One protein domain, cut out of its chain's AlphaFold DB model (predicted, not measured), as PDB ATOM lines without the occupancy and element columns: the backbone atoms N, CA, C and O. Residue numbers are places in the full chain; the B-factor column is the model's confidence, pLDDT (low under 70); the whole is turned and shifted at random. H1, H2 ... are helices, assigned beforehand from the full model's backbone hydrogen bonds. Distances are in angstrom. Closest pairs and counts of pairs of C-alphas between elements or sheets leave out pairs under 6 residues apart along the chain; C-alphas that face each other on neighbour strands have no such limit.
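AT A GLANCE: This is residues 281 to 376 of the 550 residues of an uncharacterized protein of Coprinopsis cinerea (strain Okayama-7 / 130 / ATCC MYA-4618 / FGSC 9003) (UniProt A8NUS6). Two helices, H2 and H3, fold back on each other as a helical hairpin, and the longest helix, H4, crosses H3 as an X, its residues 354 to 362 packing on residues 330 to 334 of H3. The short helix H1 runs side by side with the earlier part of H4, near the beginning of H2. The printed part has 96 residues with four named helices, in the order H1, H2, H3, H4, and no named strand; its class is all helix. The whole is compact, with a radius of gyration of the C-alphas of 12.9 A, and its outline is elongated, spanning 37 by 22 by 21 A.

HOW THE PARTS SIT: H4, residues 351 to 371, touches H3, residues 323 to 340, with its residues 354 to 362 alone, and H3 touches H4 with residues 330 to 334 alone. Their closest C-alphas, those of Ile 330 and Ala 358, are 6.4 A apart, and the two run opposite ways at a steep tilt of 64 degrees. H1, residues 286 to 292, touches H4 at residues 352 to 360 alone; the closest C-alphas, those of Val 289 and Thr 356, are 5.7 A apart. These two run opposite ways at a shallow tilt of 8 degrees. H2, residues 300 to 316, touches H3 in a helical hairpin, opposite ways at a steep tilt of 40 degrees, with the C-alphas of Gly 312 and Val 333 closest at 4.9 A. H2 and H4 are close but not clearly touching, the closest C-alphas being those of Met 313 and Leu 361 at 7.7 A. H1 and H2 are also close but not clearly touching, with the C-alphas of Cys 290 and Ala 302 closest at 6.5 A. H1 and H3 are apart. The helix packing is mostly crossed, but only just: of 3 pairs that touch, 1 is at a shallow tilt. In H1, H2, H3 and H4 every O i to N i+4 pair is within hydrogen-bond range.

IN THESE COORDINATES: H4 measures 29.7 A from C-alpha 351 at (282.793, 266.712, 485.239) to C-alpha 371 at (273.795, 287.432, 504.595). H3 measures 26.1 A from Gly 323 to Glu 340, and H2 24.3 A from Pro 300 to Tyr 316. H1 begins at C-alpha 286, at (285.580, 282.377, 490.606), and ends at Ala 292.

THE WHOLE: The two C-alphas farthest apart are those of Glu 343 and Lys 376, at 39.7 A. The printed part, residues 281 to 376, has no cut. The links H1 to H2, H2 to H3 and H3 to H4 are short, with 7, 6 and 10 residues. The mean pLDDT of the printed part is 91.1, and residues 281 to 282 of this model are under 70.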
ATOM      1  N   ASN A 281     283.471 272.671 502.367       46.44
ATOM      2  CA  ASN A 281     284.767 272.169 501.910       46.44
ATOM      3  C   ASN A 281     285.233 272.778 500.574       46.44
ATOM      4  O   ASN A 281     286.444 272.855 500.336       46.44
ATOM      5  N   SER A 282     284.333 273.252 499.699       56.44
ATOM      6  CA  SER A 282     284.710 273.890 498.432       56.44
ATOM      7  C   SER A 282     285.251 275.304 498.663       56.44
ATOM      8  O   SER A 282     284.561 276.321 498.620       56.44
ATOM      9  N   LYS A 283     286.576 275.402 498.825       79.25
ATOM     10  CA  LYS A 283     287.273 276.700 498.796       79.25
ATOM     11  C   LYS A 283     287.126 277.425 497.449       79.25
ATOM     12  O   LYS A 283     287.364 278.633 497.411       79.25
ATOM     13  N   THR A 284     286.663 276.725 496.406       90.75
ATOM     14  CA  THR A 284     286.403 277.176 495.031       90.75
ATOM     15  C   THR A 284     285.992 278.643 494.934       90.75
ATOM     16  O   THR A 284     284.972 279.088 495.457       90.75
ATOM     17  N   SER A 285     286.830 279.414 494.268       95.12
ATOM     18  CA  SER A 285     286.636 280.811 493.914       95.12
ATOM     19  C   SER A 285     286.243 280.931 492.442       95.12
ATOM     20  O   SER A 285     286.425 280.001 491.654       95.12
ATOM     21  N   PHE A 286     285.791 282.113 492.028       95.88
ATOM     22  CA  PHE A 286     285.580 282.377 490.606       95.88
ATOM     23  C   PHE A 286     286.883 282.291 489.777       95.88
ATOM     24  O   PHE A 286     286.833 282.011 488.582       95.88
ATOM     25  N   ASN A 287     288.067 282.450 490.394       95.88
ATOM     26  CA  ASN A 287     289.342 282.209 489.704       95.88
ATOM     27  C   ASN A 287     289.471 280.734 489.282       95.88
ATOM     28  O   ASN A 287     289.962 280.451 488.193       95.88
ATOM     29  N   ASP A 288     289.012 279.806 490.127       95.69
ATOM     30  CA  ASP A 288     289.075 278.365 489.864       95.69
ATOM     31  C   ASP A 288     288.071 277.965 488.775       95.69
ATOM     32  O   ASP A 288     288.381 277.129 487.931       95.69
ATOM     33  N   VAL A 289     286.904 278.626 488.728       95.62
ATOM     34  CA  VAL A 289     285.951 278.533 487.605       95.62
ATOM     35  C   VAL A 289     286.604 278.997 486.298       95.62
ATOM     36  O   VAL A 289     286.516 278.292 485.296       95.62
ATOM     37  N   CYS A 290     287.300 280.141 486.305       96.56
ATOM     38  CA  CYS A 290     288.029 280.630 485.129       96.56
ATOM     39  C   CYS A 290     289.092 279.619 484.673       96.56
ATOM     40  O   CYS A 290     289.107 279.230 483.508       96.56
ATOM     41  N   TYR A 291     289.926 279.138 485.601       95.81
ATOM     42  CA  TYR A 291     290.980 278.159 485.326       95.81
ATOM     43  C   TYR A 291     290.421 276.844 484.760       95.81
ATOM     44  O   TYR A 291     290.905 276.355 483.741       95.81
ATOM     45  N   ALA A 292     289.350 276.310 485.358       94.25
ATOM     46  CA  ALA A 292     288.684 275.092 484.895       94.25
ATOM     47  C   ALA A 292     288.048 275.223 483.497       94.25
ATOM     48  O   ALA A 292     287.815 274.203 482.855       94.25
ATOM     49  N   LEU A 293     287.780 276.448 483.031       95.06
ATOM     50  CA  LEU A 293     287.253 276.762 481.696       95.06
ATOM     51  C   LEU A 293     288.331 277.273 480.717       95.06
ATOM     52  O   LEU A 293     287.999 277.662 479.598       95.06
ATOM     53  N   GLY A 294     289.609 277.301 481.116       95.62
ATOM     54  CA  GLY A 294     290.709 277.819 480.291       95.62
ATOM     55  C   GLY A 294     290.684 279.339 480.072       95.62
ATOM     56  O   GLY A 294     291.286 279.831 479.119       95.62
ATOM     57  N   LEU A 295     289.983 280.091 480.926       95.19
ATOM     58  CA  LEU A 295     289.855 281.547 480.848       95.19
ATOM     59  C   LEU A 295     290.865 282.254 481.761       95.19
ATOM     60  O   LEU A 295     291.062 281.877 482.917       95.19
ATOM     61  N   SER A 296     291.435 283.358 481.279       95.50
ATOM     62  CA  SER A 296     292.130 284.315 482.146       95.50
ATOM     63  C   SER A 296     291.119 285.140 482.944       95.50
ATOM     64  O   SER A 296     290.083 285.534 482.416       95.50
ATOM     65  N   LYS A 297     291.446 285.512 484.187       92.38
ATOM     66  CA  LYS A 297     290.629 286.451 484.982       92.38
ATOM     67  C   LYS A 297     290.485 287.834 484.319       92.38
ATOM     68  O   LYS A 297     289.533 288.557 484.600       92.38
ATOM     69  N   ALA A 298     291.429 288.205 483.453       93.94
ATOM     70  CA  ALA A 298     291.378 289.447 482.683       93.94
ATOM     71  C   ALA A 298     290.515 289.346 481.406       93.94
ATOM     72  O   ALA A 298     290.209 290.377 480.810       93.94
ATOM     73  N   ASP A 299     290.117 288.137 480.991       95.31
ATOM     74  CA  ASP A 299     289.333 287.896 479.776       95.31
ATOM     75  C   ASP A 299     287.939 288.554 479.889       95.31
ATOM     76  O   ASP A 299     287.225 288.309 480.870       95.31
ATOM     77  N   PRO A 300     287.499 289.368 478.908       95.75
ATOM     78  CA  PRO A 300     286.143 289.918 478.883       95.75
ATOM     79  C   PRO A 300     285.048 288.849 479.016       95.75
ATOM     80  O   PRO A 300     284.034 289.090 479.673       95.75
ATOM     81  N   ARG A 301     285.273 287.642 478.479       96.19
ATOM     82  CA  ARG A 301     284.348 286.504 478.586       96.19
ATOM     83  C   ARG A 301     284.214 286.001 480.020       96.19
ATOM     84  O   ARG A 301     283.116 285.653 480.435       96.19
ATOM     85  N   ALA A 302     285.286 286.030 480.817       95.75
ATOM     86  CA  ALA A 302     285.213 285.680 482.237       95.75
ATOM     87  C   ALA A 302     284.331 286.671 483.019       95.75
ATOM     88  O   ALA A 302     283.560 286.262 483.887       95.75
ATOM     89  N   LYS A 303     284.377 287.967 482.675       95.81
ATOM     90  CA  LYS A 303     283.486 288.985 483.261       95.81
ATOM     91  C   LYS A 303     282.027 288.784 482.840       95.81
ATOM     92  O   LYS A 303     281.143 288.839 483.692       95.81
ATOM     93  N   LYS A 304     281.775 288.513 481.553       96.50
ATOM     94  CA  LYS A 304     280.427 288.235 481.029       96.50
ATOM     95  C   LYS A 304     279.826 286.971 481.664       96.50
ATOM     96  O   LYS A 304     278.705 287.017 482.159       96.50
ATOM     97  N   LEU A 305     280.613 285.897 481.778       96.44
ATOM     98  CA  LEU A 305     280.221 284.669 482.472       96.44
ATOM     99  C   LEU A 305     279.859 284.914 483.939       96.44
ATOM    100  O   LEU A 305     278.851 284.391 484.408       96.44
ATOM    101  N   HIS A 306     280.646 285.720 484.660       96.75
ATOM    102  CA  HIS A 306     280.313 286.097 486.034       96.75
ATOM    103  C   HIS A 306     278.952 286.802 486.097       96.75
ATOM    104  O   HIS A 306     278.129 286.453 486.937       96.75
ATOM    105  N   ALA A 307     278.691 287.758 485.199       96.50
ATOM    106  CA  ALA A 307     277.421 288.479 485.153       96.50
ATOM    107  C   ALA A 307     276.230 287.552 484.838       96.50
ATOM    108  O   ALA A 307     275.229 287.597 485.552       96.50
ATOM    109  N   SER A 308     276.354 286.661 483.846       96.25
ATOM    110  CA  SER A 308     275.339 285.641 483.531       96.25
ATOM    111  C   SER A 308     275.075 284.685 484.694       96.25
ATOM    112  O   SER A 308     273.924 284.359 484.980       96.25
ATOM    113  N   LEU A 309     276.122 284.237 485.393       96.25
ATOM    114  CA  LEU A 309     275.957 283.357 486.547       96.25
ATOM    115  C   LEU A 309     275.291 284.084 487.719       96.25
ATOM    116  O   LEU A 309     274.361 283.526 488.289       96.25
ATOM    117  N   THR A 310     275.692 285.318 488.049       95.25
ATOM    118  CA  THR A 310     275.039 286.127 489.098       95.25
ATOM    119  C   THR A 310     273.575 286.416 488.745       95.25
ATOM    120  O   THR A 310     272.697 286.136 489.551       95.25
ATOM    121  N   SER A 311     273.285 286.838 487.509       95.69
ATOM    122  CA  SER A 311     271.911 287.008 487.006       95.69
ATOM    123  C   SER A 311     271.088 285.718 487.122       95.69
ATOM    124  O   SER A 311     269.930 285.739 487.532       95.69
ATOM    125  N   GLY A 312     271.688 284.567 486.802       93.50
ATOM    126  CA  GLY A 312     271.069 283.262 487.013       93.50
ATOM    127  C   GLY A 312     270.842 282.933 488.492       93.50
ATOM    128  O   GLY A 312     269.790 282.390 488.824       93.50
ATOM    129  N   MET A 313     271.783 283.268 489.381       93.38
ATOM    130  CA  MET A 313     271.617 283.086 490.826       93.38
ATOM    131  C   MET A 313     270.413 283.862 491.350       93.38
ATOM    132  O   MET A 313     269.552 283.257 491.980       93.38
ATOM    133  N   ASP A 314     270.323 285.157 491.047       91.06
ATOM    134  CA  ASP A 314     269.249 286.024 491.547       91.06
ATOM    135  C   ASP A 314     267.858 285.602 491.024       91.06
ATOM    136  O   ASP A 314     266.850 285.840 491.682       91.06
ATOM    137  N   LEU A 315     267.799 284.922 489.869       88.88
ATOM    138  CA  LEU A 315     266.562 284.400 489.270       88.88
ATOM    139  C   LEU A 315     266.151 282.995 489.743       88.88
ATOM    140  O   LEU A 315     264.966 282.667 489.678       88.88
ATOM    141  N   TYR A 316     267.092 282.137 490.154       89.06
ATOM    142  CA  TYR A 316     266.803 280.721 490.440       89.06
ATOM    143  C   TYR A 316     267.199 280.248 491.846       89.06
ATOM    144  O   TYR A 316     266.636 279.256 492.315       89.06
ATOM    145  N   LEU A 317     268.148 280.890 492.530       88.25
ATOM    146  CA  LEU A 317     268.675 280.431 493.820       88.25
ATOM    147  C   LEU A 317     268.051 281.183 495.000       88.25
ATOM    148  O   LEU A 317     268.710 281.940 495.707       88.25
ATOM    149  N   ASP A 318     266.774 280.895 495.240       88.00
ATOM    150  CA  ASP A 318     266.045 281.296 496.446       88.00
ATOM    151  C   ASP A 318     266.833 280.924 497.732       88.00
ATOM    152  O   ASP A 318     267.174 279.749 497.912       88.00
ATOM    153  N   PRO A 319     267.143 281.874 498.639       88.69
ATOM    154  CA  PRO A 319     267.853 281.593 499.889       88.69
ATOM    155  C   PRO A 319     267.025 280.795 500.917       88.69
ATOM    156  O   PRO A 319     267.598 280.271 501.875       88.69
ATOM    157  N   ASN A 320     265.711 280.645 500.732       86.62
ATOM    158  CA  ASN A 320     264.886 279.748 501.547       86.62
ATOM    159  C   ASN A 320     265.135 278.272 501.176       86.62
ATOM    160  O   ASN A 320     265.268 277.427 502.065       86.62
ATOM    161  N   LYS A 321     265.248 277.965 499.874       84.50
ATOM    162  CA  LYS A 321     265.399 276.598 499.343       84.50
ATOM    163  C   LYS A 321     266.772 275.996 499.644       84.50
ATOM    164  O   LYS A 321     267.790 276.685 499.681       84.50
ATOM    165  N   THR A 322     266.802 274.679 499.854       81.75
ATOM    166  CA  THR A 322     268.021 273.904 500.158       81.75
ATOM    167  C   THR A 322     267.952 272.494 499.555       81.75
ATOM    168  O   THR A 322     266.942 272.106 498.970       81.75
ATOM    169  N   GLY A 323     269.029 271.712 499.678       80.19
ATOM    170  CA  GLY A 323     269.015 270.284 499.337       80.19
ATOM    171  C   GLY A 323     268.882 270.001 497.835       80.19
ATOM    172  O   GLY A 323     269.591 270.587 497.017       80.19
ATOM    173  N   THR A 324     268.004 269.065 497.473       78.44
ATOM    174  CA  THR A 324     267.827 268.567 496.097       78.44
ATOM    175  C   THR A 324     267.221 269.606 495.151       78.44
ATOM    176  O   THR A 324     267.676 269.725 494.011       78.44
ATOM    177  N   GLU A 325     266.265 270.419 495.615       81.44
ATOM    178  CA  GLU A 325     265.717 271.538 494.833       81.44
ATOM    179  C   GLU A 325     266.815 272.529 494.428       81.44
ATOM    180  O   GLU A 325     266.898 272.946 493.269       81.44
ATOM    181  N   GLN A 326     267.701 272.861 495.372       85.56
ATOM    182  CA  GLN A 326     268.826 273.762 495.135       85.56
ATOM    183  C   GLN A 326     269.780 273.195 494.074       85.56
ATOM    184  O   GLN A 326     270.191 273.933 493.180       85.56
ATOM    185  N   LEU A 327     270.090 271.894 494.106       85.38
ATOM    186  CA  LEU A 327     270.922 271.247 493.080       85.38
ATOM    187  C   LEU A 327     270.268 271.295 491.687       85.38
ATOM    188  O   LEU A 327     270.944 271.588 490.698       85.38
ATOM    189  N   SER A 328     268.948 271.086 491.606       89.81
ATOM    190  CA  SER A 328     268.176 271.263 490.366       89.81
ATOM    191  C   SER A 328     268.270 272.703 489.847       89.81
ATOM    192  O   SER A 328     268.532 272.933 488.664       89.81
ATOM    193  N   HIS A 329     268.142 273.690 490.735       92.75
ATOM    194  CA  HIS A 329     268.199 275.106 490.376       92.75
ATOM    195  C   HIS A 329     269.610 275.562 489.979       92.75
ATOM    196  O   HIS A 329     269.752 276.256 488.975       92.75
ATOM    197  N   ILE A 330     270.664 275.080 490.642       93.25
ATOM    198  CA  ILE A 330     272.061 275.257 490.205       93.25
ATOM    199  C   ILE A 330     272.263 274.677 488.794       93.25
ATOM    200  O   ILE A 330     272.897 275.308 487.947       93.25
ATOM    201  N   GLY A 331     271.647 273.530 488.488       93.00
ATOM    202  CA  GLY A 331     271.603 272.977 487.133       93.00
ATOM    203  C   GLY A 331     270.941 273.904 486.102       93.00
ATOM    204  O   GLY A 331     271.428 273.998 484.974       93.00
ATOM    205  N   LYS A 332     269.873 274.627 486.478       94.81
ATOM    206  CA  LYS A 332     269.226 275.652 485.632       94.81
ATOM    207  C   LYS A 332     270.147 276.862 485.413       94.81
ATOM    208  O   LYS A 332     270.328 277.264 484.266       94.81
ATOM    209  N   VAL A 333     270.791 277.376 486.469       96.06
ATOM    210  CA  VAL A 333     271.764 278.491 486.393       96.06
ATOM    211  C   VAL A 333     272.903 278.170 485.426       96.06
ATOM    212  O   VAL A 333     273.184 278.955 484.524       96.06
ATOM    213  N   ILE A 334     273.525 276.995 485.569       95.94
ATOM    214  CA  ILE A 334     274.645 276.570 484.718       95.94
ATOM    215  C   ILE A 334     274.207 276.436 483.250       95.94
ATOM    216  O   ILE A 334     274.918 276.898 482.359       95.94
ATOM    217  N   LYS A 335     273.029 275.851 482.985       95.12
ATOM    218  CA  LYS A 335     272.477 275.747 481.621       95.12
ATOM    219  C   LYS A 335     272.199 277.122 481.005       95.12
ATOM    220  O   LYS A 335     272.567 277.336 479.853       95.12
ATOM    221  N   LYS A 336     271.609 278.056 481.763       95.38
ATOM    222  CA  LYS A 336     271.359 279.432 481.304       95.38
ATOM    223  C   LYS A 336     272.670 280.159 480.986       95.38
ATOM    224  O   LYS A 336     272.818 280.681 479.888       95.38
ATOM    225  N   ALA A 337     273.646 280.125 481.892       95.31
ATOM    226  CA  ALA A 337     274.933 280.785 481.681       95.31
ATOM    227  C   ALA A 337     275.711 280.211 480.480       95.31
ATOM    228  O   ALA A 337     276.356 280.972 479.762       95.31
ATOM    229  N   ALA A 338     275.611 278.903 480.214       94.88
ATOM    230  CA  ALA A 338     276.176 278.290 479.010       94.88
ATOM    231  C   ALA A 338     275.457 278.729 477.717       94.88
ATOM    232  O   ALA A 338     276.116 278.943 476.705       94.88
ATOM    233  N   ALA A 339     274.132 278.912 477.749       94.62
ATOM    234  CA  ALA A 339     273.363 279.406 476.603       94.62
ATOM    235  C   ALA A 339     273.618 280.897 476.300       94.62
ATOM    236  O   ALA A 339     273.635 281.294 475.139       94.62
ATOM    237  N   GLU A 340     273.855 281.721 477.325       95.56
ATOM    238  CA  GLU A 340     274.170 283.153 477.176       95.56
ATOM    239  C   GLU A 340     275.626 283.430 476.758       95.56
ATOM    240  O   GLU A 340     275.936 284.526 476.284       95.56
ATOM    241  N   ASN A 341     276.532 282.459 476.927       95.06
ATOM    242  CA  ASN A 341     277.969 282.604 476.661       95.06
ATOM    243  C   ASN A 341     278.506 281.499 475.720       95.06
ATOM    244  O   ASN A 341     279.438 280.784 476.101       95.06
ATOM    245  N   PRO A 342     277.955 281.335 474.498       94.75
ATOM    246  CA  PRO A 342     278.386 280.299 473.551       94.75
ATOM    247  C   PRO A 342     279.848 280.450 473.091       94.75
ATOM    248  O   PRO A 342     280.455 279.485 472.634       94.75
ATOM    249  N   GLU A 343     280.450 281.633 473.245       93.81
ATOM    250  CA  GLU A 343     281.876 281.896 473.005       93.81
ATOM    251  C   GLU A 343     282.820 281.337 474.096       93.81
ATOM    252  O   GLU A 343     284.046 281.515 474.037       93.81
ATOM    253  N   ILE A 344     282.252 280.672 475.108       92.62
ATOM    254  CA  ILE A 344     282.950 279.946 476.167       92.62
ATOM    255  C   ILE A 344     282.591 278.467 476.038       92.62
ATOM    256  O   ILE A 344     281.423 278.088 476.062       92.62
ATOM    257  N   LEU A 345     283.602 277.600 475.957       90.06
ATOM    258  CA  LEU A 345     283.425 276.152 475.797       90.06
ATOM    259  C   LEU A 345     283.019 275.470 477.118       90.06
ATOM    260  O   LEU A 345     283.720 274.601 477.642       90.06
ATOM    261  N   ILE A 346     281.855 275.842 477.662       90.56
ATOM    262  CA  ILE A 346     281.266 275.259 478.876       90.56
ATOM    263  C   ILE A 346     280.687 273.871 478.560       90.56
ATOM    264  O   ILE A 346     279.480 273.645 478.537       90.56
ATOM    265  N   ASN A 347     281.577 272.908 478.310       89.44
ATOM    266  CA  ASN A 347     281.214 271.510 478.120       89.44
ATOM    267  C   ASN A 347     280.570 270.935 479.397       89.44
ATOM    268  O   ASN A 347     281.266 270.549 480.335       89.44
ATOM    269  N   LEU A 348     279.237 270.839 479.412       88.00
ATOM    270  CA  LEU A 348     278.456 270.321 480.542       88.00
ATOM    271  C   LEU A 348     278.659 268.819 480.808       88.00
ATOM    272  O   LEU A 348     278.327 268.354 481.899       88.00
ATOM    273  N   GLN A 349     279.225 268.075 479.850       89.56
ATOM    274  CA  GLN A 349     279.635 266.677 480.034       89.56
ATOM    275  C   GLN A 349     280.999 266.565 480.739       89.56
ATOM    276  O   GLN A 349     281.318 265.522 481.310       89.56
ATOM    277  N   ASN A 350     281.811 267.633 480.745       92.19
ATOM    278  CA  ASN A 350     283.053 267.652 481.510       92.19
ATOM    279  C   ASN A 350     282.736 267.810 483.006       92.19
ATOM    280  O   ASN A 350     282.342 268.888 483.465       92.19
ATOM    281  N   ARG A 351     282.968 266.737 483.777       89.25
ATOM    282  CA  ARG A 351     282.793 266.712 485.239       89.25
ATOM    283  C   ARG A 351     283.532 267.860 485.937       89.25
ATOM    284  O   ARG A 351     282.996 268.397 486.900       89.25
ATOM    285  N   ASN A 352     284.687 268.294 485.426       91.62
ATOM    286  CA  ASN A 352     285.450 269.401 486.014       91.62
ATOM    287  C   ASN A 352     284.770 270.760 485.793       91.62
ATOM    288  O   ASN A 352     284.698 271.557 486.724       91.62
ATOM    289  N   HIS A 353     284.223 271.025 484.600       93.06
ATOM    290  CA  HIS A 353     283.499 272.276 484.332       93.06
ATOM    291  C   HIS A 353     282.238 272.342 485.204       93.06
ATOM    292  O   HIS A 353     282.036 273.302 485.951       93.06
ATOM    293  N   ARG A 354     281.413 271.284 485.154       92.62
ATOM    294  CA  ARG A 354     280.153 271.193 485.905       92.62
ATOM    295  C   ARG A 354     280.384 271.216 487.419       92.62
ATOM    296  O   ARG A 354     279.662 271.918 488.121       92.62
ATOM    297  N   GLY A 355     281.387 270.490 487.915       91.25
ATOM    298  CA  GLY A 355     281.727 270.408 489.336       91.25
ATOM    299  C   GLY A 355     282.235 271.730 489.911       91.25
ATOM    300  O   GLY A 355     281.743 272.166 490.948       91.25
ATOM    301  N   THR A 356     283.157 272.409 489.223       94.75
ATOM    302  CA  THR A 356     283.704 273.696 489.688       94.75
ATOM    303  C   THR A 356     282.653 274.810 489.635       94.75
ATOM    304  O   THR A 356     282.539 275.579 490.590       94.75
ATOM    305  N   LEU A 357     281.821 274.857 488.584       95.56
ATOM    306  CA  LEU A 357     280.685 275.786 488.504       95.56
ATOM    307  C   LEU A 357     279.659 275.535 489.618       95.56
ATOM    308  O   LEU A 357     279.272 276.473 490.313       95.56
ATOM    309  N   ALA A 358     279.245 274.281 489.832       94.44
ATOM    310  CA  ALA A 358     278.288 273.939 490.884       94.44
ATOM    311  C   ALA A 358     278.850 274.213 492.288       94.44
ATOM    312  O   ALA A 358     278.152 274.780 493.123       94.44
ATOM    313  N   GLY A 359     280.121 273.880 492.538       93.94
ATOM    314  CA  GLY A 359     280.791 274.135 493.814       93.94
ATOM    315  C   GLY A 359     280.891 275.624 494.153       93.94
ATOM    316  O   GLY A 359     280.679 275.992 495.309       93.94
ATOM    317  N   TRP A 360     281.156 276.480 493.162       95.88
ATOM    318  CA  TRP A 360     281.134 277.934 493.341       95.88
ATOM    319  C   TRP A 360     279.707 278.462 493.577       95.88
ATOM    320  O   TRP A 360     279.490 279.201 494.532       95.88
ATOM    321  N   LEU A 361     278.707 278.012 492.809       95.62
ATOM    322  CA  LEU A 361     277.305 278.416 493.007       95.62
ATOM    323  C   LEU A 361     276.736 277.979 494.374       95.62
ATOM    324  O   LEU A 361     276.050 278.764 495.028       95.62
ATOM    325  N   CYS A 362     277.065 276.772 494.859       92.69
ATOM    326  CA  CYS A 362     276.736 276.320 496.221       92.69
ATOM    327  C   CYS A 362     277.326 277.247 497.294       92.69
ATOM    328  O   CYS A 362     276.677 277.535 498.304       92.69
ATOM    329  N   LYS A 363     278.561 277.713 497.082       92.56
ATOM    330  CA  LYS A 363     279.287 278.591 498.003       92.56
ATOM    331  C   LYS A 363     278.702 280.001 498.023       92.56
ATOM    332  O   LYS A 363     278.381 280.489 499.102       92.56
ATOM    333  N   GLU A 364     278.496 280.630 496.866       93.56
ATOM    334  CA  GLU A 364     277.911 281.978 496.799       93.56
ATOM    335  C   GLU A 364     276.457 281.991 497.302       93.56
ATOM    336  O   GLU A 364     276.060 282.909 498.019       93.56
ATOM    337  N   HIS A 365     275.667 280.936 497.050       91.62
ATOM    338  CA  HIS A 365     274.350 280.789 497.688       91.62
ATOM    339  C   HIS A 365     274.460 280.622 499.205       91.62
ATOM    340  O   HIS A 365     273.699 281.243 499.938       91.62
ATOM    341  N   SER A 366     275.444 279.879 499.715       89.44
ATOM    342  CA  SER A 366     275.673 279.778 501.166       89.44
ATOM    343  C   SER A 366     276.059 281.128 501.793       89.44
ATOM    344  O   SER A 366     275.602 281.442 502.893       89.44
ATOM    345  N   VAL A 367     276.821 281.967 501.079       90.94
ATOM    346  CA  VAL A 367     277.105 283.364 501.467       90.94
ATOM    347  C   VAL A 367     275.831 284.218 501.437       90.94
ATOM    348  O   VAL A 367     275.585 284.974 502.377       90.94
ATOM    349  N   MET A 368     274.980 284.063 500.420       89.69
ATOM    350  CA  MET A 368     273.677 284.733 500.326       89.69
ATOM    351  C   MET A 368     272.748 284.336 501.491       89.69
ATOM    352  O   MET A 368     272.208 285.209 502.174       89.69
ATOM    353  N   ARG A 369     272.619 283.036 501.789       90.38
ATOM    354  CA  ARG A 369     271.839 282.516 502.928       90.38
ATOM    355  C   ARG A 369     272.363 283.022 504.270       90.38
ATOM    356  O   ARG A 369     271.565 283.343 505.146       90.38
ATOM    357  N   TYR A 370     273.684 283.121 504.430       89.00
ATOM    358  CA  TYR A 370     274.302 283.725 505.611       89.00
ATOM    359  C   TYR A 370     273.962 285.219 505.732       89.00
ATOM    360  O   TYR A 370     273.514 285.662 506.787       89.00
ATOM    361  N   LYS A 371     274.099 285.989 504.641       91.00
ATOM    362  CA  LYS A 371     273.795 287.432 504.595       91.00
ATOM    363  C   LYS A 371     272.339 287.742 504.970       91.00
ATOM    364  O   LYS A 371     272.096 288.733 505.648       91.00
ATOM    365  N   TYR A 372     271.393 286.896 504.561       89.50
ATOM    366  CA  TYR A 372     269.973 287.020 504.912       89.50
ATOM    367  C   TYR A 372     269.577 286.303 506.224       89.50
ATOM    368  O   TYR A 372     268.398 286.229 506.552       89.50
ATOM    369  N   GLY A 373     270.534 285.781 507.002       89.12
ATOM    370  CA  GLY A 373     270.288 285.225 508.341       89.12
ATOM    371  C   GLY A 373     269.743 283.789 508.401       89.12
ATOM    372  O   GLY A 373     269.585 283.253 509.497       89.12
ATOM    373  N   TYR A 374     269.525 283.126 507.260       85.75
ATOM    374  CA  TYR A 374     269.061 281.729 507.185       85.75
ATOM    375  C   TYR A 374     270.076 280.704 507.711       85.75
ATOM    376  O   TYR A 374     269.718 279.565 508.008       85.75
ATOM    377  N   ILE A 375     271.352 281.089 507.807       84.12
ATOM    378  CA  ILE A 375     272.417 280.292 508.418       84.12
ATOM    379  C   ILE A 375     273.066 281.148 509.506       84.12
ATOM    380  O   ILE A 375     273.658 282.185 509.214       84.12
ATOM    381  N   LYS A 376     272.984 280.710 510.765       77.94
ATOM    382  CA  LYS A 376     273.689 281.360 511.881       77.94
ATOM    383  C   LYS A 376     275.183 281.033 511.808       77.94
ATOM    384  O   LYS A 376     275.551 279.887 511.556       77.94
TER     385      LYS A 376